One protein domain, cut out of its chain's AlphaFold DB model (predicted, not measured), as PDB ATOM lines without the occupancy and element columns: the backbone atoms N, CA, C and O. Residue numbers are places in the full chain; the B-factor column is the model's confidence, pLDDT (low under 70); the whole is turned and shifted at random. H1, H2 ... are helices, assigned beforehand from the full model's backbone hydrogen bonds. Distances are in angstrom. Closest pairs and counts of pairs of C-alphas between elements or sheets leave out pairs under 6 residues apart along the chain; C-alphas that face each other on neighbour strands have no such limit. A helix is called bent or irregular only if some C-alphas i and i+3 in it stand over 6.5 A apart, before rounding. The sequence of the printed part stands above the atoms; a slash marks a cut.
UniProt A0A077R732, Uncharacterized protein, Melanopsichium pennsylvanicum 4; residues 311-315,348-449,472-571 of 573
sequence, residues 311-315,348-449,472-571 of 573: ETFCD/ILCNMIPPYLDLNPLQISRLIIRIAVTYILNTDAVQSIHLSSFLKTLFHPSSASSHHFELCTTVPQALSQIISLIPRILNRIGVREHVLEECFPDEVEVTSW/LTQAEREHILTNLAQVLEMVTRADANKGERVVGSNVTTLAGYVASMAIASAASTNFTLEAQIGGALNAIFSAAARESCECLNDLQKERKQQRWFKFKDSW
ATOM      1  N   GLU A 311       3.284  21.489   1.550       59.94
ATOM      2  CA  GLU A 311       3.296  20.106   1.048       59.94
ATOM      3  C   GLU A 311       1.903  19.580   0.657       59.94
ATOM      4  O   GLU A 311       1.801  18.670  -0.155       59.94
ATOM      5  N   THR A 312       0.815  20.147   1.197       61.22
ATOM      6  CA  THR A 312      -0.561  19.725   0.862       61.22
ATOM      7  C   THR A 312      -1.124  20.352  -0.418       61.22
ATOM      8  O   THR A 312      -2.226  19.987  -0.823       61.22
ATOM      9  N   PHE A 313      -0.380  21.262  -1.058       59.00
ATOM     10  CA  PHE A 313      -0.738  21.900  -2.336       59.00
ATOM     11  C   PHE A 313       0.303  21.669  -3.442       59.00
ATOM     12  O   PHE A 313       0.063  22.008  -4.598       59.00
ATOM     13  N   CYS A 314       1.479  21.147  -3.093       56.69
ATOM     14  CA  CYS A 314       2.586  20.900  -4.005       56.69
ATOM     15  C   CYS A 314       3.226  19.563  -3.631       56.69
ATOM     16  O   CYS A 314       3.956  19.501  -2.639       56.69
ATOM     17  N   ASP A 315       2.971  18.521  -4.430       48.50
ATOM     18  CA  ASP A 315       3.616  17.217  -4.260       48.50
ATOM     19  C   ASP A 315       5.138  17.386  -4.194       48.50
ATOM     20  O   ASP A 315       5.754  18.062  -5.028       48.50
ATOM     21  N   ILE A 348      15.994  32.368  -2.235       49.03
ATOM     22  CA  ILE A 348      14.879  33.310  -2.417       49.03
ATOM     23  C   ILE A 348      15.256  34.706  -1.894       49.03
ATOM     24  O   ILE A 348      15.038  35.706  -2.578       49.03
ATOM     25  N   LEU A 349      15.884  34.788  -0.715       42.97
ATOM     26  CA  LEU A 349      16.369  36.045  -0.131       42.97
ATOM     27  C   LEU A 349      17.406  36.765  -1.014       42.97
ATOM     28  O   LEU A 349      17.453  37.994  -1.018       42.97
ATOM     29  N   CYS A 350      18.205  36.032  -1.794       41.25
ATOM     30  CA  CYS A 350      19.254  36.603  -2.641       41.25
ATOM     31  C   CYS A 350      18.774  37.195  -3.983       41.25
ATOM     32  O   CYS A 350      19.605  37.740  -4.707       41.25
ATOM     33  N   ASN A 351      17.481  37.110  -4.343       48.59
ATOM     34  CA  ASN A 351      16.935  37.568  -5.645       48.59
ATOM     35  C   ASN A 351      17.635  36.988  -6.898       48.59
ATOM     36  O   ASN A 351      17.462  37.496  -8.005       48.59
ATOM     37  N   MET A 352      18.416  35.920  -6.735       51.69
ATOM     38  CA  MET A 352      19.251  35.327  -7.774       51.69
ATOM     39  C   MET A 352      19.054  33.818  -7.754       51.69
ATOM     40  O   MET A 352      19.546  33.138  -6.855       51.69
ATOM     41  N   ILE A 353      18.362  33.291  -8.766       55.66
ATOM     42  CA  ILE A 353      18.529  31.889  -9.153       55.66
ATOM     43  C   ILE A 353      19.970  31.781  -9.685       55.66
ATOM     44  O   ILE A 353      20.294  32.502 -10.631       55.66
ATOM     45  N   PRO A 354      20.859  30.975  -9.073       52.59
ATOM     46  CA  PRO A 354      22.245  30.880  -9.520       52.59
ATOM     47  C   PRO A 354      22.323  30.400 -10.978       52.59
ATOM     48  O   PRO A 354      21.676  29.411 -11.304       52.59
ATOM     49  N   PRO A 355      23.153  31.006 -11.848       51.97
ATOM     50  CA  PRO A 355      23.206  30.668 -13.279       51.97
ATOM     51  C   PRO A 355      23.816  29.286 -13.588       51.97
ATOM     52  O   PRO A 355      23.964  28.934 -14.751       51.97
ATOM     53  N   TYR A 356      24.194  28.523 -12.558       48.16
ATOM     54  CA  TYR A 356      24.707  27.148 -12.638       48.16
ATOM     55  C   TYR A 356      23.634  26.094 -12.314       48.16
ATOM     56  O   TYR A 356      23.943  24.913 -12.174       48.16
ATOM     57  N   LEU A 357      22.386  26.522 -12.105       54.28
ATOM     58  CA  LEU A 357      21.243  25.656 -11.847       54.28
ATOM     59  C   LEU A 357      20.481  25.445 -13.160       54.28
ATOM     60  O   LEU A 357      19.619  26.248 -13.511       54.28
ATOM     61  N   ASP A 358      20.790  24.344 -13.851       54.62
ATOM     62  CA  ASP A 358      20.070  23.857 -15.040       54.62
ATOM     63  C   ASP A 358      18.651  23.388 -14.654       54.62
ATOM     64  O   ASP A 358      18.327  22.198 -14.588       54.62
ATOM     65  N   LEU A 359      17.796  24.353 -14.314       61.78
ATOM     66  CA  LEU A 359      16.422  24.133 -13.893       61.78
ATOM     67  C   LEU A 359      15.525  23.962 -15.114       61.78
ATOM     68  O   LEU A 359      15.233  24.909 -15.837       61.78
ATOM     69  N   ASN A 360      14.995  22.755 -15.283       64.81
ATOM     70  CA  ASN A 360      14.009  22.469 -16.317       64.81
ATOM     71  C   ASN A 360      12.800  23.414 -16.181       64.81
ATOM     72  O   ASN A 360      12.388  23.720 -15.056       64.81
ATOM     73  N   PRO A 361      12.124  23.788 -17.281       66.44
ATOM     74  CA  PRO A 361      10.993  24.717 -17.237       66.44
ATOM     75  C   PRO A 361       9.861  24.271 -16.288       66.44
ATOM     76  O   PRO A 361       9.233  25.089 -15.614       66.44
ATOM     77  N   LEU A 362       9.657  22.956 -16.144       66.25
ATOM     78  CA  LEU A 362       8.721  22.365 -15.179       66.25
ATOM     79  C   LEU A 362       9.170  22.524 -13.713       66.25
ATOM     80  O   LEU A 362       8.326  22.661 -12.828       66.25
ATOM     81  N   GLN A 363      10.479  22.517 -13.441       68.81
ATOM     82  CA  GLN A 363      11.044  22.774 -12.111       68.81
ATOM     83  C   GLN A 363      10.926  24.264 -11.760       68.81
ATOM     84  O   GLN A 363      10.490  24.578 -10.655       68.81
ATOM     85  N   ILE A 364      11.204  25.169 -12.710       68.38
ATOM     86  CA  ILE A 364      10.998  26.621 -12.551       68.38
ATOM     87  C   ILE A 364       9.522  26.927 -12.252       68.38
ATOM     88  O   ILE A 364       9.220  27.619 -11.280       68.38
ATOM     89  N   SER A 365       8.591  26.364 -13.030       70.31
ATOM     90  CA  SER A 365       7.148  26.542 -12.810       70.31
ATOM     91  C   SER A 365       6.707  26.055 -11.420       70.31
ATOM     92  O   SER A 365       6.110  26.810 -10.650       70.31
ATOM     93  N   ARG A 366       7.100  24.834 -11.023       70.88
ATOM     94  CA  ARG A 366       6.808  24.289  -9.682       70.88
ATOM     95  C   ARG A 366       7.446  25.101  -8.551       70.88
ATOM     96  O   ARG A 366       6.837  25.220  -7.490       70.88
ATOM     97  N   LEU A 367       8.631  25.677  -8.762       71.06
ATOM     98  CA  LEU A 367       9.288  26.562  -7.799       71.06
ATOM     99  C   LEU A 367       8.485  27.857  -7.603       71.06
ATOM    100  O   LEU A 367       8.193  28.213  -6.463       71.06
ATOM    101  N   ILE A 368       8.059  28.506  -8.692       76.25
ATOM    102  CA  ILE A 368       7.192  29.699  -8.657       76.25
ATOM    103  C   ILE A 368       5.902  29.407  -7.876       76.25
ATOM    104  O   ILE A 368       5.559  30.149  -6.952       76.25
ATOM    105  N   ILE A 369       5.221  28.303  -8.197       76.81
ATOM    106  CA  ILE A 369       3.967  27.892  -7.545       76.81
ATOM    107  C   ILE A 369       4.194  27.617  -6.052       76.81
ATOM    108  O   ILE A 369       3.481  28.169  -5.210       76.81
ATOM    109  N   ARG A 370       5.223  26.832  -5.695       75.56
ATOM    110  CA  ARG A 370       5.560  26.523  -4.293       75.56
ATOM    111  C   ARG A 370       5.841  27.793  -3.491       75.56
ATOM    112  O   ARG A 370       5.425  27.879  -2.337       75.56
ATOM    113  N   ILE A 371       6.517  28.778  -4.078       75.50
ATOM    114  CA  ILE A 371       6.849  30.047  -3.417       75.50
ATOM    115  C   ILE A 371       5.609  30.934  -3.260       75.50
ATOM    116  O   ILE A 371       5.397  31.473  -2.174       75.50
ATOM    117  N   ALA A 372       4.749  31.018  -4.279       79.12
ATOM    118  CA  ALA A 372       3.468  31.716  -4.183       79.12
ATOM    119  C   ALA A 372       2.574  31.115  -3.082       79.12
ATOM    120  O   ALA A 372       2.083  31.849  -2.226       79.12
ATOM    121  N   VAL A 373       2.441  29.785  -3.026       79.25
ATOM    122  CA  VAL A 373       1.716  29.085  -1.950       79.25
ATOM    123  C   VAL A 373       2.377  29.310  -0.584       79.25
ATOM    124  O   VAL A 373       1.682  29.584   0.391       79.25
ATOM    125  N   THR A 374       3.710  29.246  -0.495       78.25
ATOM    126  CA  THR A 374       4.446  29.498   0.761       78.25
ATOM    127  C   THR A 374       4.186  30.905   1.294       78.25
ATOM    128  O   THR A 374       4.008  31.074   2.495       78.25
ATOM    129  N   TYR A 375       4.123  31.901   0.410       82.06
ATOM    130  CA  TYR A 375       3.785  33.282   0.743       82.06
ATOM    131  C   TYR A 375       2.323  33.444   1.180       82.06
ATOM    132  O   TYR A 375       2.076  34.027   2.233       82.06
ATOM    133  N   ILE A 376       1.369  32.866   0.440       84.25
ATOM    134  CA  ILE A 376      -0.066  32.891   0.784       84.25
ATOM    135  C   ILE A 376      -0.298  32.339   2.197       84.25
ATOM    136  O   ILE A 376      -0.984  32.965   3.002       84.25
ATOM    137  N   LEU A 377       0.322  31.200   2.519       80.88
ATOM    138  CA  LEU A 377       0.186  30.512   3.808       80.88
ATOM    139  C   LEU A 377       1.086  31.071   4.927       80.88
ATOM    140  O   LEU A 377       1.064  30.542   6.049       80.88
ATOM    141  N   ASN A 378       1.905  32.089   4.648       78.25
ATOM    142  CA  ASN A 378       2.786  32.656   5.660       78.25
ATOM    143  C   ASN A 378       2.003  33.533   6.648       78.25
ATOM    144  O   ASN A 378       0.992  34.140   6.307       78.25
ATOM    145  N   THR A 379       2.492  33.594   7.885       68.56
ATOM    146  CA  THR A 379       2.004  34.502   8.937       68.56
ATOM    147  C   THR A 379       3.140  35.308   9.577       68.56
ATOM    148  O   THR A 379       2.903  36.047  10.527       68.56
ATOM    149  N   ASP A 380       4.377  35.153   9.095       72.38
ATOM    150  CA  ASP A 380       5.529  35.979   9.458       72.38
ATOM    151  C   ASP A 380       5.653  37.149   8.468       72.38
ATOM    152  O   ASP A 380       5.895  36.958   7.272       72.38
ATOM    153  N   ALA A 381       5.505  38.372   8.980       66.12
ATOM    154  CA  ALA A 381       5.608  39.600   8.198       66.12
ATOM    155  C   ALA A 381       6.996  39.790   7.557       66.12
ATOM    156  O   ALA A 381       7.085  40.285   6.432       66.12
ATOM    157  N   VAL A 382       8.078  39.369   8.223       64.75
ATOM    158  CA  VAL A 382       9.447  39.528   7.708       64.75
ATOM    159  C   VAL A 382       9.655  38.613   6.507       64.75
ATOM    160  O   VAL A 382      10.097  39.067   5.452       64.75
ATOM    161  N   GLN A 383       9.280  37.338   6.615       67.38
ATOM    162  CA  GLN A 383       9.342  36.409   5.481       67.38
ATOM    163  C   GLN A 383       8.393  36.822   4.349       67.38
ATOM    164  O   GLN A 383       8.771  36.746   3.180       67.38
ATOM    165  N   SER A 384       7.193  37.312   4.678       68.94
ATOM    166  CA  SER A 384       6.205  37.809   3.712       68.94
ATOM    167  C   SER A 384       6.744  38.965   2.846       68.94
ATOM    168  O   SER A 384       6.588  38.957   1.618       68.94
ATOM    169  N   ILE A 385       7.483  39.914   3.435       72.19
ATOM    170  CA  ILE A 385       8.132  41.013   2.694       72.19
ATOM    171  C   ILE A 385       9.178  40.487   1.699       72.19
ATOM    172  O   ILE A 385       9.205  40.919   0.544       72.19
ATOM    173  N   HIS A 386      10.012  39.528   2.104       68.62
ATOM    174  CA  HIS A 386      11.042  38.968   1.224       68.62
ATOM    175  C   HIS A 386      10.436  38.107   0.106       68.62
ATOM    176  O   HIS A 386      10.775  38.294  -1.063       68.62
ATOM    177  N   LEU A 387       9.477  37.236   0.435       71.69
ATOM    178  CA  LEU A 387       8.769  36.392  -0.533       71.69
ATOM    179  C   LEU A 387       7.993  37.223  -1.567       71.69
ATOM    180  O   LEU A 387       8.086  36.949  -2.761       71.69
ATOM    181  N   SER A 388       7.276  38.272  -1.145       74.44
ATOM    182  CA  SER A 388       6.573  39.165  -2.082       74.44
ATOM    183  C   SER A 388       7.526  39.994  -2.944       74.44
ATOM    184  O   SER A 388       7.213  40.273  -4.100       74.44
ATOM    185  N   SER A 389       8.697  40.371  -2.424       71.44
ATOM    186  CA  SER A 389       9.740  41.047  -3.209       71.44
ATOM    187  C   SER A 389      10.318  40.122  -4.284       71.44
ATOM    188  O   SER A 389      10.429  40.528  -5.438       71.44
ATOM    189  N   PHE A 390      10.583  38.861  -3.933       73.12
ATOM    190  CA  PHE A 390      11.064  37.833  -4.858       73.12
ATOM    191  C   PHE A 390      10.020  37.439  -5.920       73.12
ATOM    192  O   PHE A 390      10.344  37.261  -7.092       73.12
ATOM    193  N   LEU A 391       8.734  37.362  -5.556       74.19
ATOM    194  CA  LEU A 391       7.654  37.152  -6.530       74.19
ATOM    195  C   LEU A 391       7.565  38.319  -7.530       74.19
ATOM    196  O   LEU A 391       7.414  38.088  -8.730       74.19
ATOM    197  N   LYS A 392       7.739  39.570  -7.078       75.50
ATOM    198  CA  LYS A 392       7.767  40.747  -7.968       75.50
ATOM    199  C   LYS A 392       8.925  40.689  -8.967       75.50
ATOM    200  O   LYS A 392       8.689  40.987 -10.139       75.50
ATOM    201  N   THR A 393      10.127  40.291  -8.536       71.12
ATOM    202  CA  THR A 393      11.313  40.173  -9.406       71.12
ATOM    203  C   THR A 393      11.237  38.975 -10.357       71.12
ATOM    204  O   THR A 393      11.613  39.118 -11.518       71.12
ATOM    205  N   LEU A 394      10.670  37.832  -9.947       69.69
ATOM    206  CA  LEU A 394      10.416  36.706 -10.861       69.69
ATOM    207  C   LEU A 394       9.344  37.008 -11.915       69.69
ATOM    208  O   LEU A 394       9.469  36.589 -13.067       69.69
ATOM    209  N   PHE A 395       8.276  37.718 -11.547       68.25
ATOM    210  CA  PHE A 395       7.218  38.058 -12.501       68.25
ATOM    211  C   PHE A 395       7.668  39.125 -13.513       68.25
ATOM    212  O   PHE A 395       7.258  39.063 -14.676       68.25
ATOM    213  N   HIS A 396       8.579  40.017 -13.109       65.88
ATOM    214  CA  HIS A 396       9.214  41.040 -13.945       65.88
ATOM    215  C   HIS A 396      10.718  40.738 -14.123       65.88
ATOM    216  O   HIS A 396      11.552  41.476 -13.590       65.88
ATOM    217  N   PRO A 397      11.086  39.652 -14.836       62.72
ATOM    218  CA  PRO A 397      12.478  39.248 -14.969       62.72
ATOM    219  C   PRO A 397      13.273  40.341 -15.686       62.72
ATOM    220  O   PRO A 397      12.890  40.802 -16.761       62.72
ATOM    221  N   SER A 398      14.396  40.744 -15.092       57.25
ATOM    222  CA  SER A 398      15.335  41.653 -15.747       57.25
ATOM    223  C   SER A 398      15.933  40.983 -16.983       57.25
ATOM    224  O   SER A 398      16.296  39.803 -16.944       57.25
ATOM    225  N   SER A 399      16.112  41.753 -18.057       55.19
ATOM    226  CA  SER A 399      16.717  41.285 -19.309       55.19
ATOM    227  C   SER A 399      18.184  40.854 -19.175       55.19
ATOM    228  O   SER A 399      18.727  40.245 -20.091       55.19
ATOM    229  N   ALA A 400      18.810  41.118 -18.022       54.97
ATOM    230  CA  ALA A 400      20.146  40.650 -17.654       54.97
ATOM    231  C   ALA A 400      20.173  39.272 -16.947       54.97
ATOM    232  O   ALA A 400      21.232  38.854 -16.482       54.97
ATOM    233  N   SER A 401      19.037  38.576 -16.806       61.25
ATOM    234  CA  SER A 401      18.982  37.245 -16.173       61.25
ATOM    235  C   SER A 401      19.354  36.117 -17.149       61.25
ATOM    236  O   SER A 401      18.896  36.102 -18.288       61.25
ATOM    237  N   SER A 402      20.156  35.141 -16.704       57.88
ATOM    238  CA  SER A 402      20.569  33.982 -17.522       57.88
ATOM    239  C   SER A 402      19.372  33.176 -18.033       57.88
ATOM    240  O   SER A 402      19.289  32.851 -19.213       57.88
ATOM    241  N   HIS A 403      18.397  32.941 -17.155       59.03
ATOM    242  CA  HIS A 403      17.177  32.180 -17.431       59.03
ATOM    243  C   HIS A 403      16.053  33.035 -18.048       59.03
ATOM    244  O   HIS A 403      14.888  32.651 -17.979       59.03
ATOM    245  N   HIS A 404      16.348  34.209 -18.627       65.75
ATOM    246  CA  HIS A 404      15.323  35.148 -19.116       65.75
ATOM    247  C   HIS A 404      14.334  34.502 -20.099       65.75
ATOM    248  O   HIS A 404      13.125  34.708 -19.972       65.75
ATOM    249  N   PHE A 405      14.830  33.714 -21.059       62.41
ATOM    250  CA  PHE A 405      13.997  33.048 -22.066       62.41
ATOM    251  C   PHE A 405      13.081  31.992 -21.433       62.41
ATOM    252  O   PHE A 405      11.871  31.994 -21.657       62.41
ATOM    253  N   GLU A 406      13.645  31.149 -20.567       68.38
ATOM    254  CA  GLU A 406      12.922  30.117 -19.822       68.38
ATOM    255  C   GLU A 406      11.837  30.758 -18.949       68.38
ATOM    256  O   GLU A 406      10.659  30.459 -19.132       68.38
ATOM    257  N   LEU A 407      12.203  31.737 -18.112       69.62
ATOM    258  CA  LEU A 407      11.286  32.502 -17.258       69.62
ATOM    259  C   LEU A 407      10.175  33.209 -18.048       69.62
ATOM    260  O   LEU A 407       9.052  33.319 -17.552       69.62
ATOM    261  N   CYS A 408      10.437  33.681 -19.269       69.88
ATOM    262  CA  CYS A 408       9.385  34.234 -20.121       69.88
ATOM    263  C   CYS A 408       8.343  33.182 -20.525       69.88
ATOM    264  O   CYS A 408       7.161  33.504 -20.504       69.88
ATOM    265  N   THR A 409       8.750  31.942 -20.811       72.38
ATOM    266  CA  THR A 409       7.824  30.850 -21.177       72.38
ATOM    267  C   THR A 409       7.172  30.151 -19.975       72.38
ATOM    268  O   THR A 409       6.027  29.711 -20.061       72.38
ATOM    269  N   THR A 410       7.860  30.053 -18.832       73.12
ATOM    270  CA  THR A 410       7.365  29.305 -17.661       73.12
ATOM    271  C   THR A 410       6.502  30.138 -16.729       73.12
ATOM    272  O   THR A 410       5.614  29.587 -16.079       73.12
ATOM    273  N   VAL A 411       6.756  31.450 -16.617       74.44
ATOM    274  CA  VAL A 411       5.999  32.312 -15.698       74.44
ATOM    275  C   VAL A 411       4.506  32.331 -16.050       74.44
ATOM    276  O   VAL A 411       3.736  32.044 -15.142       74.44
ATOM    277  N   PRO A 412       4.048  32.572 -17.297       74.31
ATOM    278  CA  PRO A 412       2.613  32.588 -17.612       74.31
ATOM    279  C   PRO A 412       1.897  31.273 -17.269       74.31
ATOM    280  O   PRO A 412       0.827  31.283 -16.657       74.31
ATOM    281  N   GLN A 413       2.535  30.131 -17.549       78.88
ATOM    282  CA  GLN A 413       2.019  28.808 -17.181       78.88
ATOM    283  C   GLN A 413       1.909  28.637 -15.658       78.88
ATOM    284  O   GLN A 413       0.904  28.123 -15.165       78.88
ATOM    285  N   ALA A 414       2.911  29.099 -14.902       76.69
ATOM    286  CA  ALA A 414       2.886  29.091 -13.441       76.69
ATOM    287  C   ALA A 414       1.829  30.053 -12.865       76.69
ATOM    288  O   ALA A 414       1.179  29.715 -11.879       76.69
ATOM    289  N   LEU A 415       1.612  31.219 -13.486       81.88
ATOM    290  CA  LEU A 415       0.571  32.180 -13.103       81.88
ATOM    291  C   LEU A 415      -0.836  31.588 -13.289       81.88
ATOM    292  O   LEU A 415      -1.651  31.666 -12.374       81.88
ATOM    293  N   SER A 416      -1.096  30.936 -14.427       82.75
ATOM    294  CA  SER A 416      -2.352  30.212 -14.681       82.75
ATOM    295  C   SER A 416      -2.570  29.080 -13.660       82.75
ATOM    296  O   SER A 416      -3.630  28.969 -13.045       82.75
ATOM    297  N   GLN A 417      -1.520  28.305 -13.357       81.19
ATOM    298  CA  GLN A 417      -1.585  27.260 -12.329       81.19
ATOM    299  C   GLN A 417      -1.836  27.828 -10.918       81.19
ATOM    300  O   GLN A 417      -2.623  27.249 -10.173       81.19
ATOM    301  N   ILE A 418      -1.272  28.988 -10.561       83.88
ATOM    302  CA  ILE A 418      -1.592  29.689  -9.303       83.88
ATOM    303  C   ILE A 418      -3.080  30.075  -9.235       83.88
ATOM    304  O   ILE A 418      -3.684  29.943  -8.169       83.88
ATOM    305  N   ILE A 419      -3.693  30.497 -10.347       85.94
ATOM    306  CA  ILE A 419      -5.127  30.829 -10.389       85.94
ATOM    307  C   ILE A 419      -5.989  29.570 -10.184       85.94
ATOM    308  O   ILE A 419      -6.874  29.582  -9.331       85.94
ATOM    309  N   SER A 420      -5.675  28.451 -10.847       83.62
ATOM    310  CA  SER A 420      -6.378  27.164 -10.639       83.62
ATOM    311  C   SER A 420      -6.214  26.554  -9.231       83.62
ATOM    312  O   SER A 420      -6.921  25.619  -8.858       83.62
ATOM    313  N   LEU A 421      -5.297  27.074  -8.405       81.44
ATOM    314  CA  LEU A 421      -5.166  26.675  -7.001       81.44
ATOM    315  C   LEU A 421      -6.064  27.487  -6.054       81.44
ATOM    316  O   LEU A 421      -6.243  27.060  -4.910       81.44
ATOM    317  N   ILE A 422      -6.660  28.607  -6.493       86.69
ATOM    318  CA  ILE A 422      -7.510  29.465  -5.646       86.69
ATOM    319  C   ILE A 422      -8.612  28.662  -4.930       86.69
ATOM    320  O   ILE A 422      -8.691  28.766  -3.703       86.69
ATOM    321  N   PRO A 423      -9.443  27.839  -5.601       84.06
ATOM    322  CA  PRO A 423     -10.600  27.231  -4.934       84.06
ATOM    323  C   PRO A 423     -10.170  26.174  -3.910       84.06
ATOM    324  O   PRO A 423     -10.737  26.069  -2.821       84.06
ATOM    325  N   ARG A 424      -9.079  25.462  -4.219       79.50
ATOM    326  CA  ARG A 424      -8.417  24.492  -3.334       79.50
ATOM    327  C   ARG A 424      -7.831  25.172  -2.091       79.50
ATOM    328  O   ARG A 424      -7.958  24.641  -0.987       79.50
ATOM    329  N   ILE A 425      -7.234  26.357  -2.246       82.50
ATOM    330  CA  ILE A 425      -6.753  27.194  -1.135       82.50
ATOM    331  C   ILE A 425      -7.930  27.651  -0.260       82.50
ATOM    332  O   ILE A 425      -7.871  27.493   0.960       82.50
ATOM    333  N   LEU A 426      -9.020  28.143  -0.859       84.56
ATOM    334  CA  LEU A 426     -10.205  28.602  -0.124       84.56
ATOM    335  C   LEU A 426     -10.865  27.470   0.687       84.56
ATOM    336  O   LEU A 426     -11.118  27.667   1.879       84.56
ATOM    337  N   ASN A 427     -11.046  26.271   0.112       82.94
ATOM    338  CA  ASN A 427     -11.499  25.093   0.868       82.94
ATOM    339  C   ASN A 427     -10.582  24.832   2.079       82.94
ATOM    340  O   ASN A 427     -11.033  24.829   3.224       82.94
ATOM    341  N   ARG A 428      -9.262  24.722   1.871       77.44
ATOM    342  CA  ARG A 428      -8.316  24.384   2.953       77.44
ATOM    343  C   ARG A 428      -8.186  25.436   4.062       77.44
ATOM    344  O   ARG A 428      -7.742  25.086   5.155       77.44
ATOM    345  N   ILE A 429      -8.587  26.687   3.832       79.38
ATOM    346  CA  ILE A 429      -8.701  27.718   4.882       79.38
ATOM    347  C   ILE A 429      -9.966  27.503   5.739       79.38
ATOM    348  O   ILE A 429      -9.973  27.829   6.932       79.38
ATOM    349  N   GLY A 430     -11.016  26.907   5.164       76.50
ATOM    350  CA  GLY A 430     -12.329  26.707   5.781       76.50
ATOM    351  C   GLY A 430     -13.409  27.642   5.253       76.50
ATOM    352  O   GLY A 430     -14.262  28.072   6.030       76.50
ATOM    353  N   VAL A 431     -13.351  28.019   3.973       82.81
ATOM    354  CA  VAL A 431     -14.494  28.631   3.279       82.81
ATOM    355  C   VAL A 431     -15.547  27.551   3.061       82.81
ATOM    356  O   VAL A 431     -15.214  26.465   2.596       82.81
ATOM    357  N   ARG A 432     -16.803  27.834   3.420       80.44
ATOM    358  CA  ARG A 432     -17.865  26.813   3.425       80.44
ATOM    359  C   ARG A 432     -18.088  26.210   2.042       80.44
ATOM    360  O   ARG A 432     -18.231  26.959   1.079       80.44
ATOM    361  N   GLU A 433     -18.291  24.897   2.004       78.81
ATOM    362  CA  GLU A 433     -18.653  24.101   0.820       78.81
ATOM    363  C   GLU A 433     -19.664  24.815  -0.102       78.81
ATOM    364  O   GLU A 433     -19.309  25.194  -1.212       78.81
ATOM    365  N   HIS A 434     -20.848  25.178   0.404       75.81
ATOM    366  CA  HIS A 434     -21.887  25.869  -0.384       75.81
ATOM    367  C   HIS A 434     -21.511  27.273  -0.922       75.81
ATOM    368  O   HIS A 434     -22.196  27.805  -1.792       75.81
ATOM    369  N   VAL A 435     -20.463  27.927  -0.397       78.00
ATOM    370  CA  VAL A 435     -19.923  29.170  -0.988       78.00
ATOM    371  C   VAL A 435     -19.014  28.826  -2.166       78.00
ATOM    372  O   VAL A 435     -18.995  29.558  -3.152       78.00
ATOM    373  N   LEU A 436     -18.282  27.715  -2.080       80.50
ATOM    374  CA  LEU A 436     -17.413  27.233  -3.147       80.50
ATOM    375  C   LEU A 436     -18.234  26.680  -4.317       80.50
ATOM    376  O   LEU A 436     -17.967  27.071  -5.446       80.50
ATOM    377  N   GLU A 437     -19.271  25.880  -4.055       79.75
ATOM    378  CA  GLU A 437     -20.180  25.339  -5.085       79.75
ATOM    379  C   GLU A 437     -20.851  26.445  -5.920       79.75
ATOM    380  O   GLU A 437     -20.937  26.348  -7.141       79.75
ATOM    381  N   GLU A 438     -21.295  27.531  -5.276       75.12
ATOM    382  CA  GLU A 438     -21.930  28.668  -5.959       75.12
ATOM    383  C   GLU A 438     -20.940  29.579  -6.700       75.12
ATOM    384  O   GLU A 438     -21.311  30.220  -7.686       75.12
ATOM    385  N   CYS A 439     -19.699  29.689  -6.213       80.38
ATOM    386  CA  CYS A 439     -18.687  30.562  -6.814       80.38
ATOM    387  C   CYS A 439     -17.873  29.855  -7.907       80.38
ATOM    388  O   CYS A 439     -17.446  30.509  -8.852       80.38
ATOM    389  N   PHE A 440     -17.661  28.543  -7.800       82.81
ATOM    390  CA  PHE A 440     -16.805  27.750  -8.688       82.81
ATOM    391  C   PHE A 440     -17.570  26.541  -9.270       82.81
ATOM    392  O   PHE A 440     -17.154  25.401  -9.063       82.81
ATOM    393  N   PRO A 441     -18.687  26.761  -9.997       70.75
ATOM    394  CA  PRO A 441     -19.566  25.683 -10.463       70.75
ATOM    395  C   PRO A 441     -18.884  24.691 -11.419       70.75
ATOM    396  O   PRO A 441     -19.301  23.539 -11.501       70.75
ATOM    397  N   ASP A 442     -17.829  25.120 -12.119       70.31
ATOM    398  CA  ASP A 442     -17.068  24.280 -13.050       70.31
ATOM    399  C   ASP A 442     -16.062  23.348 -12.343       70.31
ATOM    400  O   ASP A 442     -15.685  22.309 -12.888       70.31
ATOM    401  N   GLU A 443     -15.622  23.681 -11.124       66.38
ATOM    402  CA  GLU A 443     -14.570  22.946 -10.404       66.38
ATOM    403  C   GLU A 443     -15.155  21.946  -9.389       66.38
ATOM    404  O   GLU A 443     -14.904  22.003  -8.185       66.38
ATOM    405  N   VAL A 444     -15.917  20.972  -9.899       55.41
ATOM    406  CA  VAL A 444     -16.629  19.927  -9.125       55.41
ATOM    407  C   VAL A 444     -15.714  19.110  -8.183       55.41
ATOM    408  O   VAL A 444     -16.172  18.550  -7.188       55.41
ATOM    409  N   GLU A 445     -14.403  19.053  -8.441       57.59
ATOM    410  CA  GLU A 445     -13.425  18.389  -7.561       57.59
ATOM    411  C   GLU A 445     -13.101  19.166  -6.269       57.59
ATOM    412  O   GLU A 445     -12.476  18.619  -5.358       57.59
ATOM    413  N   VAL A 446     -13.481  20.443  -6.166       57.31
ATOM    414  CA  VAL A 446     -13.069  21.308  -5.046       57.31
ATOM    415  C   VAL A 446     -13.702  20.876  -3.728       57.31
ATOM    416  O   VAL A 446     -13.043  20.983  -2.696       57.31
ATOM    417  N   THR A 447     -14.932  20.360  -3.750       52.66
ATOM    418  CA  THR A 447     -15.639  19.848  -2.563       52.66
ATOM    419  C   THR A 447     -15.333  18.375  -2.286       52.66
ATOM    420  O   THR A 447     -15.235  17.970  -1.128       52.66
ATOM    421  N   SER A 448     -15.082  17.570  -3.329       47.78
ATOM    422  CA  SER A 448     -14.865  16.117  -3.205       47.78
ATOM    423  C   SER A 448     -13.639  15.746  -2.359       47.78
ATOM    424  O   SER A 448     -13.586  14.659  -1.769       47.78
ATOM    425  N   TRP A 449     -12.665  16.654  -2.242       46.50
ATOM    426  CA  TRP A 449     -11.484  16.478  -1.403       46.50
ATOM    427  C   TRP A 449     -11.790  16.707   0.084       46.50
ATOM    428  O   TRP A 449     -11.368  17.700   0.684       46.50
ATOM    429  N   LEU A 472      -6.482  27.230  12.539       77.06
ATOM    430  CA  LEU A 472      -6.458  28.624  12.101       77.06
ATOM    431  C   LEU A 472      -7.433  29.463  12.931       77.06
ATOM    432  O   LEU A 472      -8.624  29.150  13.027       77.06
ATOM    433  N   THR A 473      -6.932  30.559  13.488       80.50
ATOM    434  CA  THR A 473      -7.765  31.640  14.028       80.50
ATOM    435  C   THR A 473      -8.429  32.436  12.899       80.50
ATOM    436  O   THR A 473      -7.953  32.444  11.765       80.50
ATOM    437  N   GLN A 474      -9.514  33.162  13.202       80.50
ATOM    438  CA  GLN A 474     -10.165  34.070  12.243       80.50
ATOM    439  C   GLN A 474      -9.163  35.067  11.630       80.50
ATOM    440  O   GLN A 474      -9.164  35.267  10.419       80.50
ATOM    441  N   ALA A 475      -8.274  35.637  12.451       80.62
ATOM    442  CA  ALA A 475      -7.259  36.587  12.003       80.62
ATOM    443  C   ALA A 475      -6.226  35.950  11.055       80.62
ATOM    444  O   ALA A 475      -5.862  36.566  10.057       80.62
ATOM    445  N   GLU A 476      -5.794  34.706  11.300       81.56
ATOM    446  CA  GLU A 476      -4.929  33.984  10.352       81.56
ATOM    447  C   GLU A 476      -5.659  33.660   9.041       81.56
ATOM    448  O   GLU A 476      -5.068  33.824   7.976       81.56
ATOM    449  N   ARG A 477      -6.941  33.252   9.087       83.06
ATOM    450  CA  ARG A 477      -7.746  33.021   7.870       83.06
ATOM    451  C   ARG A 477      -7.808  34.294   7.010       83.06
ATOM    452  O   ARG A 477      -7.532  34.243   5.815       83.06
ATOM    453  N   GLU A 478      -8.092  35.445   7.625       84.56
ATOM    454  CA  GLU A 478      -8.120  36.751   6.946       84.56
ATOM    455  C   GLU A 478      -6.737  37.222   6.465       84.56
ATOM    456  O   GLU A 478      -6.635  37.808   5.386       84.56
ATOM    457  N   HIS A 479      -5.661  36.933   7.201       85.38
ATOM    458  CA  HIS A 479      -4.298  37.231   6.751       85.38
ATOM    459  C   HIS A 479      -3.919  36.410   5.506       85.38
ATOM    460  O   HIS A 479      -3.378  36.961   4.550       85.38
ATOM    461  N   ILE A 480      -4.291  35.126   5.456       86.88
ATOM    462  CA  ILE A 480      -4.072  34.270   4.278       86.88
ATOM    463  C   ILE A 480      -4.871  34.786   3.066       86.88
ATOM    464  O   ILE A 480      -4.329  34.834   1.961       86.88
ATOM    465  N   LEU A 481      -6.119  35.250   3.248       88.56
ATOM    466  CA  LEU A 481      -6.867  35.917   2.166       88.56
ATOM    467  C   LEU A 481      -6.204  37.226   1.709       88.56
ATOM    468  O   LEU A 481      -6.179  37.516   0.513       88.56
ATOM    469  N   THR A 482      -5.648  38.001   2.642       88.62
ATOM    470  CA  THR A 482      -4.904  39.235   2.347       88.62
ATOM    471  C   THR A 482      -3.673  38.935   1.477       88.62
ATOM    472  O   THR A 482      -3.476  39.580   0.447       88.62
ATOM    473  N   ASN A 483      -2.897  37.901   1.820       88.50
ATOM    474  CA  ASN A 483      -1.742  37.458   1.029       88.50
ATOM    475  C   ASN A 483      -2.168  36.882  -0.341       88.50
ATOM    476  O   ASN A 483      -1.512  37.139  -1.351       88.50
ATOM    477  N   LEU A 484      -3.292  36.155  -0.411       89.81
ATOM    478  CA  LEU A 484      -3.882  35.656  -1.664       89.81
ATOM    479  C   LEU A 484      -4.289  36.799  -2.608       89.81
ATOM    480  O   LEU A 484      -3.977  36.750  -3.799       89.81
ATOM    481  N   ALA A 485      -4.931  37.846  -2.084       89.62
ATOM    482  CA  ALA A 485      -5.260  39.045  -2.851       89.62
ATOM    483  C   ALA A 485      -3.993  39.736  -3.389       89.62
ATOM    484  O   ALA A 485      -3.930  40.064  -4.575       89.62
ATOM    485  N   GLN A 486      -2.943  39.850  -2.566       89.19
ATOM    486  CA  GLN A 486      -1.650  40.395  -2.994       89.19
ATOM    487  C   GLN A 486      -0.986  39.557  -4.097       89.19
ATOM    488  O   GLN A 486      -0.453  40.133  -5.047       89.19
ATOM    489  N   VAL A 487      -1.056  38.218  -4.047       88.50
ATOM    490  CA  VAL A 487      -0.600  37.375  -5.170       88.50
ATOM    491  C   VAL A 487      -1.374  37.690  -6.443       88.50
ATOM    492  O   VAL A 487      -0.754  37.904  -7.480       88.50
ATOM    493  N   LEU A 488      -2.702  37.762  -6.386       89.06
ATOM    494  CA  LEU A 488      -3.529  37.949  -7.583       89.06
ATOM    495  C   LEU A 488      -3.393  39.356  -8.188       89.06
ATOM    496  O   LEU A 488      -3.395  39.501  -9.413       89.06
ATOM    497  N   GLU A 489      -3.161  40.376  -7.362       88.81
ATOM    498  CA  GLU A 489      -2.781  41.724  -7.801       88.81
ATOM    499  C   GLU A 489      -1.394  41.749  -8.482       88.81
ATOM    500  O   GLU A 489      -1.189  42.487  -9.450       88.81
ATOM    501  N   MET A 490      -0.441  40.920  -8.034       84.62
ATOM    502  CA  MET A 490       0.863  40.759  -8.697       84.62
ATOM    503  C   MET A 490       0.764  39.958 -10.007       84.62
ATOM    504  O   MET A 490       1.369  40.354 -11.003       84.62
ATOM    505  N   VAL A 491      -0.026  38.878 -10.028       84.50
ATOM    506  CA  VAL A 491      -0.274  38.015 -11.199       84.50
ATOM    507  C   VAL A 491      -0.887  38.819 -12.350       84.50
ATOM    508  O   VAL A 491      -0.336  38.864 -13.448       84.50
ATOM    509  N   THR A 492      -2.000  39.507 -12.088       82.38
ATOM    510  CA  THR A 492      -2.759  40.247 -13.115       82.38
ATOM    511  C   THR A 492      -2.014  41.471 -13.655       82.38
ATOM    512  O   THR A 492      -2.191  41.841 -14.814       82.38
ATOM    513  N   ARG A 493      -1.115  42.076 -12.863       79.88
ATOM    514  CA  ARG A 493      -0.200  43.123 -13.354       79.88
ATOM    515  C   ARG A 493       0.939  42.584 -14.217       79.88
ATOM    516  O   ARG A 493       1.379  43.297 -15.114       79.88
ATOM    517  N   ALA A 494       1.412  41.365 -13.965       73.31
ATOM    518  CA  ALA A 494       2.469  40.747 -14.764       73.31
ATOM    519  C   ALA A 494       1.977  40.352 -16.169       73.31
ATOM    520  O   ALA A 494       2.699  40.556 -17.147       73.31
ATOM    521  N   ASP A 495       0.739  39.855 -16.271       69.94
ATOM    522  CA  ASP A 495       0.066  39.489 -17.531       69.94
ATOM    523  C   ASP A 495       0.044  40.670 -18.524       69.94
ATOM    524  O   ASP A 495       0.519  40.578 -19.660       69.94
ATOM    525  N   ALA A 496      -0.347  41.850 -18.026       61.09
ATOM    526  CA  ALA A 496      -0.446  43.103 -18.777       61.09
ATOM    527  C   ALA A 496       0.877  43.627 -19.391       61.09
ATOM    528  O   ALA A 496       0.841  44.614 -20.132       61.09
ATOM    529  N   ASN A 497       2.015  42.992 -19.081       59.81
ATOM    530  CA  ASN A 497       3.344  43.314 -19.608       59.81
ATOM    531  C   ASN A 497       3.908  42.243 -20.566       59.81
ATOM    532  O   ASN A 497       4.933  42.505 -21.195       59.81
ATOM    533  N   LYS A 498       3.299  41.048 -20.666       60.94
ATOM    534  CA  LYS A 498       3.856  39.906 -21.428       60.94
ATOM    535  C   LYS A 498       3.044  39.482 -22.657       60.94
ATOM    536  O   LYS A 498       3.587  38.791 -23.509       60.94
ATOM    537  N   GLY A 499       1.793  39.929 -22.790       54.56
ATOM    538  CA  GLY A 499       1.000  39.746 -24.017       54.56
ATOM    539  C   GLY A 499       0.417  38.344 -24.234       54.56
ATOM    540  O   GLY A 499      -0.210  38.105 -25.266       54.56
ATOM    541  N   GLU A 500       0.582  37.438 -23.268       62.84
ATOM    542  CA  GLU A 500      -0.283  36.263 -23.141       62.84
ATOM    543  C   GLU A 500      -1.665  36.660 -22.579       62.84
ATOM    544  O   GLU A 500      -1.972  37.840 -22.403       62.84
ATOM    545  N   ARG A 501      -2.537  35.665 -22.390       70.62
ATOM    546  CA  ARG A 501      -3.936  35.827 -21.965       70.62
ATOM    547  C   ARG A 501      -4.197  35.055 -20.674       70.62
ATOM    548  O   ARG A 501      -5.021  34.134 -20.653       70.62
ATOM    549  N   VAL A 502      -3.448  35.345 -19.608       74.06
ATOM    550  CA  VAL A 502      -3.594  34.600 -18.343       74.06
ATOM    551  C   VAL A 502      -4.956  34.892 -17.699       74.06
ATOM    552  O   VAL A 502      -5.564  33.978 -17.141       74.06
ATOM    553  N   VAL A 503      -5.498  36.106 -17.839       76.69
ATOM    554  CA  VAL A 503      -6.873  36.408 -17.394       76.69
ATOM    555  C   VAL A 503      -7.930  35.709 -18.259       76.69
ATOM    556  O   VAL A 503      -8.769  34.992 -17.710       76.69
ATOM    557  N   GLY A 504      -7.875  35.846 -19.585       75.56
ATOM    558  CA  GLY A 504      -8.842  35.262 -20.522       75.56
ATOM    559  C   GLY A 504      -8.903  33.732 -20.513       75.56
ATOM    560  O   GLY A 504      -9.959  33.154 -20.765       75.56
ATOM    561  N   SER A 505      -7.803  33.062 -20.159       80.38
ATOM    562  CA  SER A 505      -7.763  31.602 -19.982       80.38
ATOM    563  C   SER A 505      -8.320  31.110 -18.637       80.38
ATOM    564  O   SER A 505      -8.582  29.918 -18.508       80.38
ATOM    565  N   ASN A 506      -8.545  31.997 -17.659       82.94
ATOM    566  CA  ASN A 506      -8.980  31.646 -16.298       82.94
ATOM    567  C   ASN A 506     -10.233  32.429 -15.836       82.94
ATOM    568  O   ASN A 506     -10.445  32.631 -14.638       82.94
ATOM    569  N   VAL A 507     -11.069  32.903 -16.771       83.75
ATOM    570  CA  VAL A 507     -12.204  33.809 -16.487       83.75
ATOM    571  C   VAL A 507     -13.189  33.251 -15.456       83.75
ATOM    572  O   VAL A 507     -13.654  34.011 -14.607       83.75
ATOM    573  N   THR A 508     -13.496  31.954 -15.490       83.31
ATOM    574  CA  THR A 508     -14.461  31.313 -14.579       83.31
ATOM    575  C   THR A 508     -13.935  31.255 -13.143       83.31
ATOM    576  O   THR A 508     -14.588  31.767 -12.231       83.31
ATOM    577  N   THR A 509     -12.712  30.755 -12.936       84.81
ATOM    578  CA  THR A 509     -12.044  30.737 -11.622       84.81
ATOM    579  C   THR A 509     -11.800  32.158 -11.090       84.81
ATOM    580  O   THR A 509     -11.983  32.416  -9.897       84.81
ATOM    581  N   LEU A 510     -11.479  33.134 -11.951       86.38
ATOM    582  CA  LEU A 510     -11.375  34.544 -11.545       86.38
ATOM    583  C   LEU A 510     -12.738  35.163 -11.192       86.38
ATOM    584  O   LEU A 510     -12.818  35.920 -10.224       86.38
ATOM    585  N   ALA A 511     -13.820  34.830 -11.902       84.62
ATOM    586  CA  ALA A 511     -15.174  35.253 -11.536       84.62
ATOM    587  C   ALA A 511     -15.596  34.670 -10.175       84.62
ATOM    588  O   ALA A 511     -16.097  35.413  -9.329       84.62
ATOM    589  N   GLY A 512     -15.286  33.395  -9.918       84.12
ATOM    590  CA  GLY A 512     -15.530  32.740  -8.632       84.12
ATOM    591  C   GLY A 512     -14.716  33.325  -7.477       84.12
ATOM    592  O   GLY A 512     -15.239  33.525  -6.376       84.12
ATOM    593  N   TYR A 513     -13.461  33.712  -7.722       89.44
ATOM    594  CA  TYR A 513     -12.674  34.496  -6.766       89.44
ATOM    595  C   TYR A 513     -13.331  35.859  -6.485       89.44
ATOM    596  O   TYR A 513     -13.513  36.240  -5.329       89.44
ATOM    597  N   VAL A 514     -13.770  36.569  -7.528       89.00
ATOM    598  CA  VAL A 514     -14.466  37.863  -7.412       89.00
ATOM    599  C   VAL A 514     -15.803  37.739  -6.659       89.00
ATOM    600  O   VAL A 514     -16.180  38.658  -5.927       89.00
ATOM    601  N   ALA A 515     -16.531  36.631  -6.822       84.38
ATOM    602  CA  ALA A 515     -17.774  36.347  -6.108       84.38
ATOM    603  C   ALA A 515     -17.517  36.007  -4.630       84.38
ATOM    604  O   ALA A 515     -18.064  36.667  -3.742       84.38
ATOM    605  N   SER A 516     -16.633  35.043  -4.361       84.62
ATOM    606  CA  SER A 516     -16.303  34.589  -3.003       84.62
ATOM    607  C   SER A 516     -15.654  35.693  -2.161       84.62
ATOM    608  O   SER A 516     -16.070  35.910  -1.022       84.62
ATOM    609  N   MET A 517     -14.720  36.474  -2.713       87.62
ATOM    610  CA  MET A 517     -14.111  37.597  -1.986       87.62
ATOM    611  C   MET A 517     -15.080  38.751  -1.726       87.62
ATOM    612  O   MET A 517     -14.964  39.401  -0.692       87.62
ATOM    613  N   ALA A 518     -16.076  38.979  -2.589       82.81
ATOM    614  CA  ALA A 518     -17.129  39.959  -2.310       82.81
ATOM    615  C   ALA A 518     -18.051  39.526  -1.149       82.81
ATOM    616  O   ALA A 518     -18.626  40.381  -0.475       82.81
ATOM    617  N   ILE A 519     -18.182  38.217  -0.894       81.88
ATOM    618  CA  ILE A 519     -18.841  37.686   0.310       81.88
ATOM    619  C   ILE A 519     -17.904  37.829   1.519       81.88
ATOM    620  O   ILE A 519     -18.349  38.287   2.567       81.88
ATOM    621  N   ALA A 520     -16.610  37.519   1.371       82.44
ATOM    622  CA  ALA A 520     -15.617  37.671   2.437       82.44
ATOM    623  C   ALA A 520     -15.515  39.122   2.944       82.44
ATOM    624  O   ALA A 520     -15.583  39.351   4.151       82.44
ATOM    625  N   SER A 521     -15.439  40.108   2.042       81.19
ATOM    626  CA  SER A 521     -15.416  41.532   2.405       81.19
ATOM    627  C   SER A 521     -16.733  42.006   3.029       81.19
ATOM    628  O   SER A 521     -16.720  42.892   3.866       81.19
ATOM    629  N   ALA A 522     -17.874  41.418   2.656       78.56
ATOM    630  CA  ALA A 522     -19.173  41.745   3.256       78.56
ATOM    631  C   ALA A 522     -19.425  41.057   4.616       78.56
ATOM    632  O   ALA A 522     -20.405  41.385   5.286       78.56
ATOM    633  N   ALA A 523     -18.579  40.093   4.999       75.81
ATOM    634  CA  ALA A 523     -18.689  39.296   6.225       75.81
ATOM    635  C   ALA A 523     -17.544  39.535   7.231       75.81
ATOM    636  O   ALA A 523     -17.601  39.033   8.354       75.81
ATOM    637  N   SER A 524     -16.500  40.268   6.838       77.00
ATOM    638  CA  SER A 524     -15.408  40.695   7.716       77.00
ATOM    639  C   SER A 524     -15.635  42.130   8.210       77.00
ATOM    640  O   SER A 524     -16.474  42.863   7.694       77.00
ATOM    641  N   THR A 525     -14.873  42.535   9.225       73.06
ATOM    642  CA  THR A 525     -14.757  43.931   9.688       73.06
ATOM    643  C   THR A 525     -13.323  44.448   9.543       73.06
ATOM    644  O   THR A 525     -12.922  45.398  10.216       73.06
ATOM    645  N   ASN A 526     -12.506  43.772   8.731       79.50
ATOM    646  CA  ASN A 526     -11.078  44.013   8.601       79.50
ATOM    647  C   ASN A 526     -10.776  44.889   7.378       79.50
ATOM    648  O   ASN A 526     -10.649  44.404   6.255       79.50
ATOM    649  N   PHE A 527     -10.591  46.187   7.620       81.56
ATOM    650  CA  PHE A 527     -10.277  47.180   6.588       81.56
ATOM    651  C   PHE A 527      -9.040  46.824   5.736       81.56
ATOM    652  O   PHE A 527      -8.980  47.165   4.556       81.56
ATOM    653  N   THR A 528      -8.055  46.103   6.293       83.38
ATOM    654  CA  THR A 528      -6.875  45.685   5.512       83.38
ATOM    655  C   THR A 528      -7.226  44.614   4.480       83.38
ATOM    656  O   THR A 528      -6.762  44.690   3.344       83.38
ATOM    657  N   LEU A 529      -8.120  43.684   4.831       84.56
ATOM    658  CA  LEU A 529      -8.644  42.676   3.915       84.56
ATOM    659  C   LEU A 529      -9.515  43.325   2.827       84.56
ATOM    660  O   LEU A 529      -9.326  43.032   1.647       84.56
ATOM    661  N   GLU A 530     -10.410  44.247   3.197       87.06
ATOM    662  CA  GLU A 530     -11.233  45.009   2.242       87.06
ATOM    663  C   GLU A 530     -10.377  45.768   1.216       87.06
ATOM    664  O   GLU A 530     -10.629  45.682   0.011       87.06
ATOM    665  N   ALA A 531      -9.339  46.476   1.674       87.38
ATOM    666  CA  ALA A 531      -8.461  47.263   0.812       87.38
ATOM    667  C   ALA A 531      -7.665  46.392  -0.175       87.38
ATOM    668  O   ALA A 531      -7.557  46.741  -1.353       87.38
ATOM    669  N   GLN A 532      -7.135  45.250   0.275       89.94
ATOM    670  CA  GLN A 532      -6.343  44.350  -0.574       89.94
ATOM    671  C   GLN A 532      -7.230  43.541  -1.535       89.94
ATOM    672  O   GLN A 532      -6.878  43.399  -2.707       89.94
ATOM    673  N   ILE A 533      -8.429  43.114  -1.109       89.81
ATOM    674  CA  ILE A 533      -9.457  42.589  -2.027       89.81
ATOM    675  C   ILE A 533      -9.802  43.653  -3.080       89.81
ATOM    676  O   ILE A 533      -9.814  43.348  -4.268       89.81
ATOM    677  N   GLY A 534     -10.023  44.911  -2.684       86.12
ATOM    678  CA  GLY A 534     -10.279  46.017  -3.614       86.12
ATOM    679  C   GLY A 534      -9.157  46.221  -4.642       86.12
ATOM    680  O   GLY A 534      -9.439  46.409  -5.828       86.12
ATOM    681  N   GLY A 535      -7.893  46.123  -4.213       87.75
ATOM    682  CA  GLY A 535      -6.712  46.137  -5.084       87.75
ATOM    683  C   GLY A 535      -6.730  45.008  -6.118       87.75
ATOM    684  O   GLY A 535      -6.692  45.274  -7.324       87.75
ATOM    685  N   ALA A 536      -6.888  43.763  -5.661       89.25
ATOM    686  CA  ALA A 536      -6.958  42.578  -6.517       89.25
ATOM    687  C   ALA A 536      -8.144  42.619  -7.497       89.25
ATOM    688  O   ALA A 536      -7.968  42.357  -8.687       89.25
ATOM    689  N   LEU A 537      -9.340  43.010  -7.040       89.94
ATOM    690  CA  LEU A 537     -10.527  43.162  -7.889       89.94
ATOM    691  C   LEU A 537     -10.289  44.184  -9.009       89.94
ATOM    692  O   LEU A 537     -10.563  43.896 -10.175       89.94
ATOM    693  N   ASN A 538      -9.750  45.361  -8.678       89.81
ATOM    694  CA  ASN A 538      -9.439  46.393  -9.669       89.81
ATOM    695  C   ASN A 538      -8.358  45.932 -10.659       89.81
ATOM    696  O   ASN A 538      -8.438  46.254 -11.847       89.81
ATOM    697  N   ALA A 539      -7.374  45.151 -10.207       87.25
ATOM    698  CA  ALA A 539      -6.351  44.570 -11.073       87.25
ATOM    699  C   ALA A 539      -6.938  43.521 -12.042       87.25
ATOM    700  O   ALA A 539      -6.698  43.616 -13.243       87.25
ATOM    701  N   ILE A 540      -7.805  42.616 -11.567       87.81
ATOM    702  CA  ILE A 540      -8.529  41.638 -12.406       87.81
ATOM    703  C   ILE A 540      -9.394  42.344 -13.462       87.81
ATOM    704  O   ILE A 540      -9.274  42.053 -14.653       87.81
ATOM    705  N   PHE A 541     -10.241  43.303 -13.063       86.94
ATOM    706  CA  PHE A 541     -11.124  43.999 -14.008       86.94
ATOM    707  C   PHE A 541     -10.355  44.862 -15.019       86.94
ATOM    708  O   PHE A 541     -10.759  44.928 -16.179       86.94
ATOM    709  N   SER A 542      -9.249  45.502 -14.619       84.38
ATOM    710  CA  SER A 542      -8.432  46.306 -15.542       84.38
ATOM    711  C   SER A 542      -7.552  45.463 -16.469       84.38
ATOM    712  O   SER A 542      -7.324  45.880 -17.604       84.38
ATOM    713  N   ALA A 543      -7.116  44.271 -16.051       82.06
ATOM    714  CA  ALA A 543      -6.465  43.307 -16.935       82.06
ATOM    715  C   ALA A 543      -7.457  42.751 -17.975       82.06
ATOM    716  O   ALA A 543      -7.205  42.878 -19.172       82.06
ATOM    717  N   ALA A 544      -8.636  42.279 -17.545       82.75
ATOM    718  CA  ALA A 544      -9.694  41.816 -18.452       82.75
ATOM    719  C   ALA A 544     -10.093  42.892 -19.484       82.75
ATOM    720  O   ALA A 544     -10.207  42.600 -20.673       82.75
ATOM    721  N   ALA A 545     -10.229  44.154 -19.051       81.88
ATOM    722  CA  ALA A 545     -10.525  45.291 -19.929       81.88
ATOM    723  C   ALA A 545      -9.452  45.549 -21.003       81.88
ATOM    724  O   ALA A 545      -9.775  46.063 -22.073       81.88
ATOM    725  N   ARG A 546      -8.182  45.241 -20.707       77.38
ATOM    726  CA  ARG A 546      -7.046  45.426 -21.623       77.38
ATOM    727  C   ARG A 546      -6.866  44.250 -22.579       77.38
ATOM    728  O   ARG A 546      -6.347  44.460 -23.669       77.38
ATOM    729  N   GLU A 547      -7.290  43.049 -22.188       77.25
ATOM    730  CA  GLU A 547      -7.237  41.868 -23.049       77.25
ATOM    731  C   GLU A 547      -8.353  41.886 -24.105       77.25
ATOM    732  O   GLU A 547      -8.078  41.778 -25.300       77.25
ATOM    733  N   SER A 548      -9.616  42.050 -23.686       74.62
ATOM    734  CA  SER A 548     -10.737  42.310 -24.597       74.62
ATOM    735  C   SER A 548     -12.005  42.766 -23.867       74.62
ATOM    736  O   SER A 548     -12.317  42.336 -22.755       74.62
ATOM    737  N   CYS A 549     -12.825  43.570 -24.551       73.25
ATOM    738  CA  CYS A 549     -14.175  43.896 -24.083       73.25
ATOM    739  C   CYS A 549     -15.053  42.643 -23.906       73.25
ATOM    740  O   CYS A 549     -15.973  42.654 -23.094       73.25
ATOM    741  N   GLU A 550     -14.778  41.567 -24.649       75.25
ATOM    742  CA  GLU A 550     -15.476  40.282 -24.543       75.25
ATOM    743  C   GLU A 550     -15.104  39.567 -23.238       75.25
ATOM    744  O   GLU A 550     -15.995  39.330 -22.428       75.25
ATOM    745  N   CYS A 551     -13.809  39.394 -22.938       76.25
ATOM    746  CA  CYS A 551     -13.331  38.855 -21.656       76.25
ATOM    747  C   CYS A 551     -13.905  39.614 -20.445       76.25
ATOM    748  O   CYS A 551     -14.349  38.996 -19.475       76.25
ATOM    749  N   LEU A 552     -13.939  40.953 -20.490       77.38
ATOM    750  CA  LEU A 552     -14.551  41.758 -19.426       77.38
ATOM    751  C   LEU A 552     -16.072  41.558 -19.342       77.38
ATOM    752  O   LEU A 552     -16.622  41.507 -18.238       77.38
ATOM    753  N   ASN A 553     -16.762  41.449 -20.479       79.38
ATOM    754  CA  ASN A 553     -18.195  41.164 -20.503       79.38
ATOM    755  C   ASN A 553     -18.497  39.768 -19.950       79.38
ATOM    756  O   ASN A 553     -19.465  39.630 -19.208       79.38
ATOM    757  N   ASP A 554     -17.677  38.766 -20.252       81.19
ATOM    758  CA  ASP A 554     -17.866  37.386 -19.806       81.19
ATOM    759  C   ASP A 554     -17.555  37.227 -18.315       81.19
ATOM    760  O   ASP A 554     -18.394  36.716 -17.577       81.19
ATOM    761  N   LEU A 555     -16.471  37.828 -17.814       79.38
ATOM    762  CA  LEU A 555     -16.202  37.909 -16.371       79.38
ATOM    763  C   LEU A 555     -17.342  38.635 -15.624       79.38
ATOM    764  O   LEU A 555     -17.715  38.265 -14.508       79.38
ATOM    765  N   GLN A 556     -17.967  39.642 -16.251       80.19
ATOM    766  CA  GLN A 556     -19.184  40.264 -15.721       80.19
ATOM    767  C   GLN A 556     -20.449  39.400 -15.845       80.19
ATOM    768  O   GLN A 556     -21.333  39.564 -14.999       80.19
ATOM    769  N   LYS A 557     -20.590  38.554 -16.873       77.88
ATOM    770  CA  LYS A 557     -21.709  37.604 -17.014       77.88
ATOM    771  C   LYS A 557     -21.596  36.536 -15.937       77.88
ATOM    772  O   LYS A 557     -22.529  36.424 -15.151       77.88
ATOM    773  N   GLU A 558     -20.454  35.869 -15.808       75.31
ATOM    774  CA  GLU A 558     -20.238  34.807 -14.818       75.31
ATOM    775  C   GLU A 558     -20.451  35.298 -13.391       75.31
ATOM    776  O   GLU A 558     -21.293  34.762 -12.668       75.31
ATOM    777  N   ARG A 559     -19.849  36.437 -13.028       69.56
ATOM    778  CA  ARG A 559     -20.111  37.089 -11.735       69.56
ATOM    779  C   ARG A 559     -21.600  37.396 -11.509       69.56
ATOM    780  O   ARG A 559     -22.057  37.405 -10.364       69.56
ATOM    781  N   LYS A 560     -22.373  37.700 -12.561       67.56
ATOM    782  CA  LYS A 560     -23.831  37.900 -12.458       67.56
ATOM    783  C   LYS A 560     -24.558  36.561 -12.318       67.56
ATOM    784  O   LYS A 560     -25.416  36.485 -11.448       67.56
ATOM    785  N   GLN A 561     -24.209  35.528 -13.088       61.44
ATOM    786  CA  GLN A 561     -24.817  34.192 -13.005       61.44
ATOM    787  C   GLN A 561     -24.634  33.588 -11.604       61.44
ATOM    788  O   GLN A 561     -25.626  33.326 -10.923       61.44
ATOM    789  N   GLN A 562     -23.388  33.513 -11.125       62.31
ATOM    790  CA  GLN A 562     -23.016  33.046  -9.781       62.31
ATOM    791  C   GLN A 562     -23.780  33.811  -8.678       62.31
ATOM    792  O   GLN A 562     -24.303  33.227  -7.731       62.31
ATOM    793  N   ARG A 563     -23.959  35.132  -8.836       53.94
ATOM    794  CA  ARG A 563     -24.723  35.971  -7.889       53.94
ATOM    795  C   ARG A 563     -26.252  35.834  -8.005       53.94
ATOM    796  O   ARG A 563     -26.957  36.229  -7.076       53.94
ATOM    797  N   TRP A 564     -26.786  35.329  -9.119       44.62
ATOM    798  CA  TRP A 564     -28.233  35.261  -9.371       44.62
ATOM    799  C   TRP A 564     -28.905  34.016  -8.787       44.62
ATOM    800  O   TRP A 564     -30.055  34.123  -8.356       44.62
ATOM    801  N   PHE A 565     -28.213  32.873  -8.706       46.47
ATOM    802  CA  PHE A 565     -28.783  31.648  -8.120       46.47
ATOM    803  C   PHE A 565     -29.256  31.872  -6.672       46.47
ATOM    804  O   PHE A 565     -30.428  31.645  -6.355       46.47
ATOM    805  N   LYS A 566     -28.413  32.471  -5.819       48.41
ATOM    806  CA  LYS A 566     -28.724  32.679  -4.390       48.41
ATOM    807  C   LYS A 566     -29.929  33.603  -4.111       48.41
ATOM    808  O   LYS A 566     -30.463  33.576  -3.002       48.41
ATOM    809  N   PHE A 567     -30.396  34.406  -5.079       40.16
ATOM    810  CA  PHE A 567     -31.537  35.319  -4.879       40.16
ATOM    811  C   PHE A 567     -32.916  34.671  -5.091       40.16
ATOM    812  O   PHE A 567     -33.914  35.245  -4.654       40.16
ATOM    813  N   LYS A 568     -33.002  33.490  -5.723       36.78
ATOM    814  CA  LYS A 568     -34.267  32.734  -5.828       36.78
ATOM    815  C   LYS A 568     -34.524  31.860  -4.606       36.78
ATOM    816  O   LYS A 568     -35.636  31.869  -4.077       36.78
ATOM    817  N   ASP A 569     -33.507  31.136  -4.156       38.75
ATOM    818  CA  ASP A 569     -33.724  30.014  -3.238       38.75
ATOM    819  C   ASP A 569     -33.633  30.424  -1.759       38.75
ATOM    820  O   ASP A 569     -34.343  29.871  -0.922       38.75
ATOM    821  N   SER A 570     -32.936  31.527  -1.454       38.19
ATOM    822  CA  SER A 570     -32.983  32.204  -0.140       38.19
ATOM    823  C   SER A 570     -34.374  32.777   0.225       38.19
ATOM    824  O   SER A 570     -34.596  33.220   1.348       38.19
ATOM    825  N   TRP A 571     -35.341  32.752  -0.705       34.38
ATOM    826  CA  TRP A 571     -36.748  33.129  -0.477       34.38
ATOM    827  C   TRP A 571     -37.707  31.923  -0.399       34.38
ATOM    828  O   TRP A 571     -38.927  32.111  -0.412       34.38
TER     829      TRP A 571
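AT A GLANCE: This is residues 311 to 315, 348 to 449 and 472 to 571 of the 573 residues of an uncharacterized protein of Melanopsichium pennsylvanicum 4 (UniProt A0A077R732). Look for an elongated body of helices with H7 in its middle: H1 and H2 pack on H7 as a loose bundle with H3 slanting past them, while H9 packs along H7 and H8 along H9. The short H4 and H5 pack on H8, H6 packs on H4 and H5, and H10 crosses H8 and runs toward one end of the longest axis. The printed part has 207 residues with ten named helices, H1 to H10 in order along the chain, and no named strand; the class is all helix. It is compact, with a radius of gyration of the C-alphas of 17.2 A, and spans 63 by 40 by 33 A.

HOW THE PARTS SIT: Start with H1, residues 361 to 376, and H2, residues 381 to 395, a helical hairpin; H1 touches H2 with residues 368 to 375 alone, the closest C-alphas being Tyr 375 and Ser 384, 5.9 A apart. With H7, residues 474 to 495, they form a bundle, a group of three helices; H2 and H7 run the same way at a shallow tilt of 19 degrees. H3, residues 404 to 420, touches H1 at a steep tilt of 49 degrees, with C-alphas 365 and 414 closest at 5.0 A. Next find H4, residues 422 to 429, and H5, residues 433 to 439, another hairpin, and H6, residues 445 to 448, which touches both; C-alphas 424 and 446 are the closest of H4 and H6, 5.9 A apart. The hub is H8, residues 504 to 523, touching five helices; among them is H5, which it touches with residues 511 to 516 alone, C-alphas 439 and 512 being closest at 4.2 A. H9, residues 527 to 547, forms a hairpin with H8 and touches H7, with C-alphas 489 and 536 closest at 4.5 A. H10, residues 549 to 569, touches H8 at a steep tilt of 45 degrees, with C-alphas 511 and 559 closest at 5.3 A. H1 and H10 are apart. Every O i to N i+4 pair is within hydrogen-bond range in H1, H2, H4, H7 and H9, against 11 of 13 in H3, 2 of 3 in H5, 14 of 16 in H8 and 13 of 17 in H10; H6 is too short for such a pair.

IN THESE COORDINATES: Find C-alpha 361 at (10.993, 24.717, -17.237); from there H1 runs 22.7 A. H7 runs 31.9 A from C-alpha 474 at (-10.165, 34.070, 12.243), H9 30.3 A, and H10 31.8 A to C-alpha 569 at (-33.724, 30.014, -3.238). H8 is irregular, C-alphas 505 and 508 being 8.6 A apart, and H3 only just, at 6.55 A between C-alphas 409 and 412.

THE WHOLE: The C-alphas of Tyr 356 and Trp 571 are the two farthest apart, 62.9 A. Residues 316 to 347 and 450 to 471 are not printed, with C-alpha gaps of 19.7 A and 18.8 A. Of the links printed whole, none is long. Mean pLDDT of the printed part is 73.0; 69 residues are under 70, among them 348 to 364 and 559 to 571.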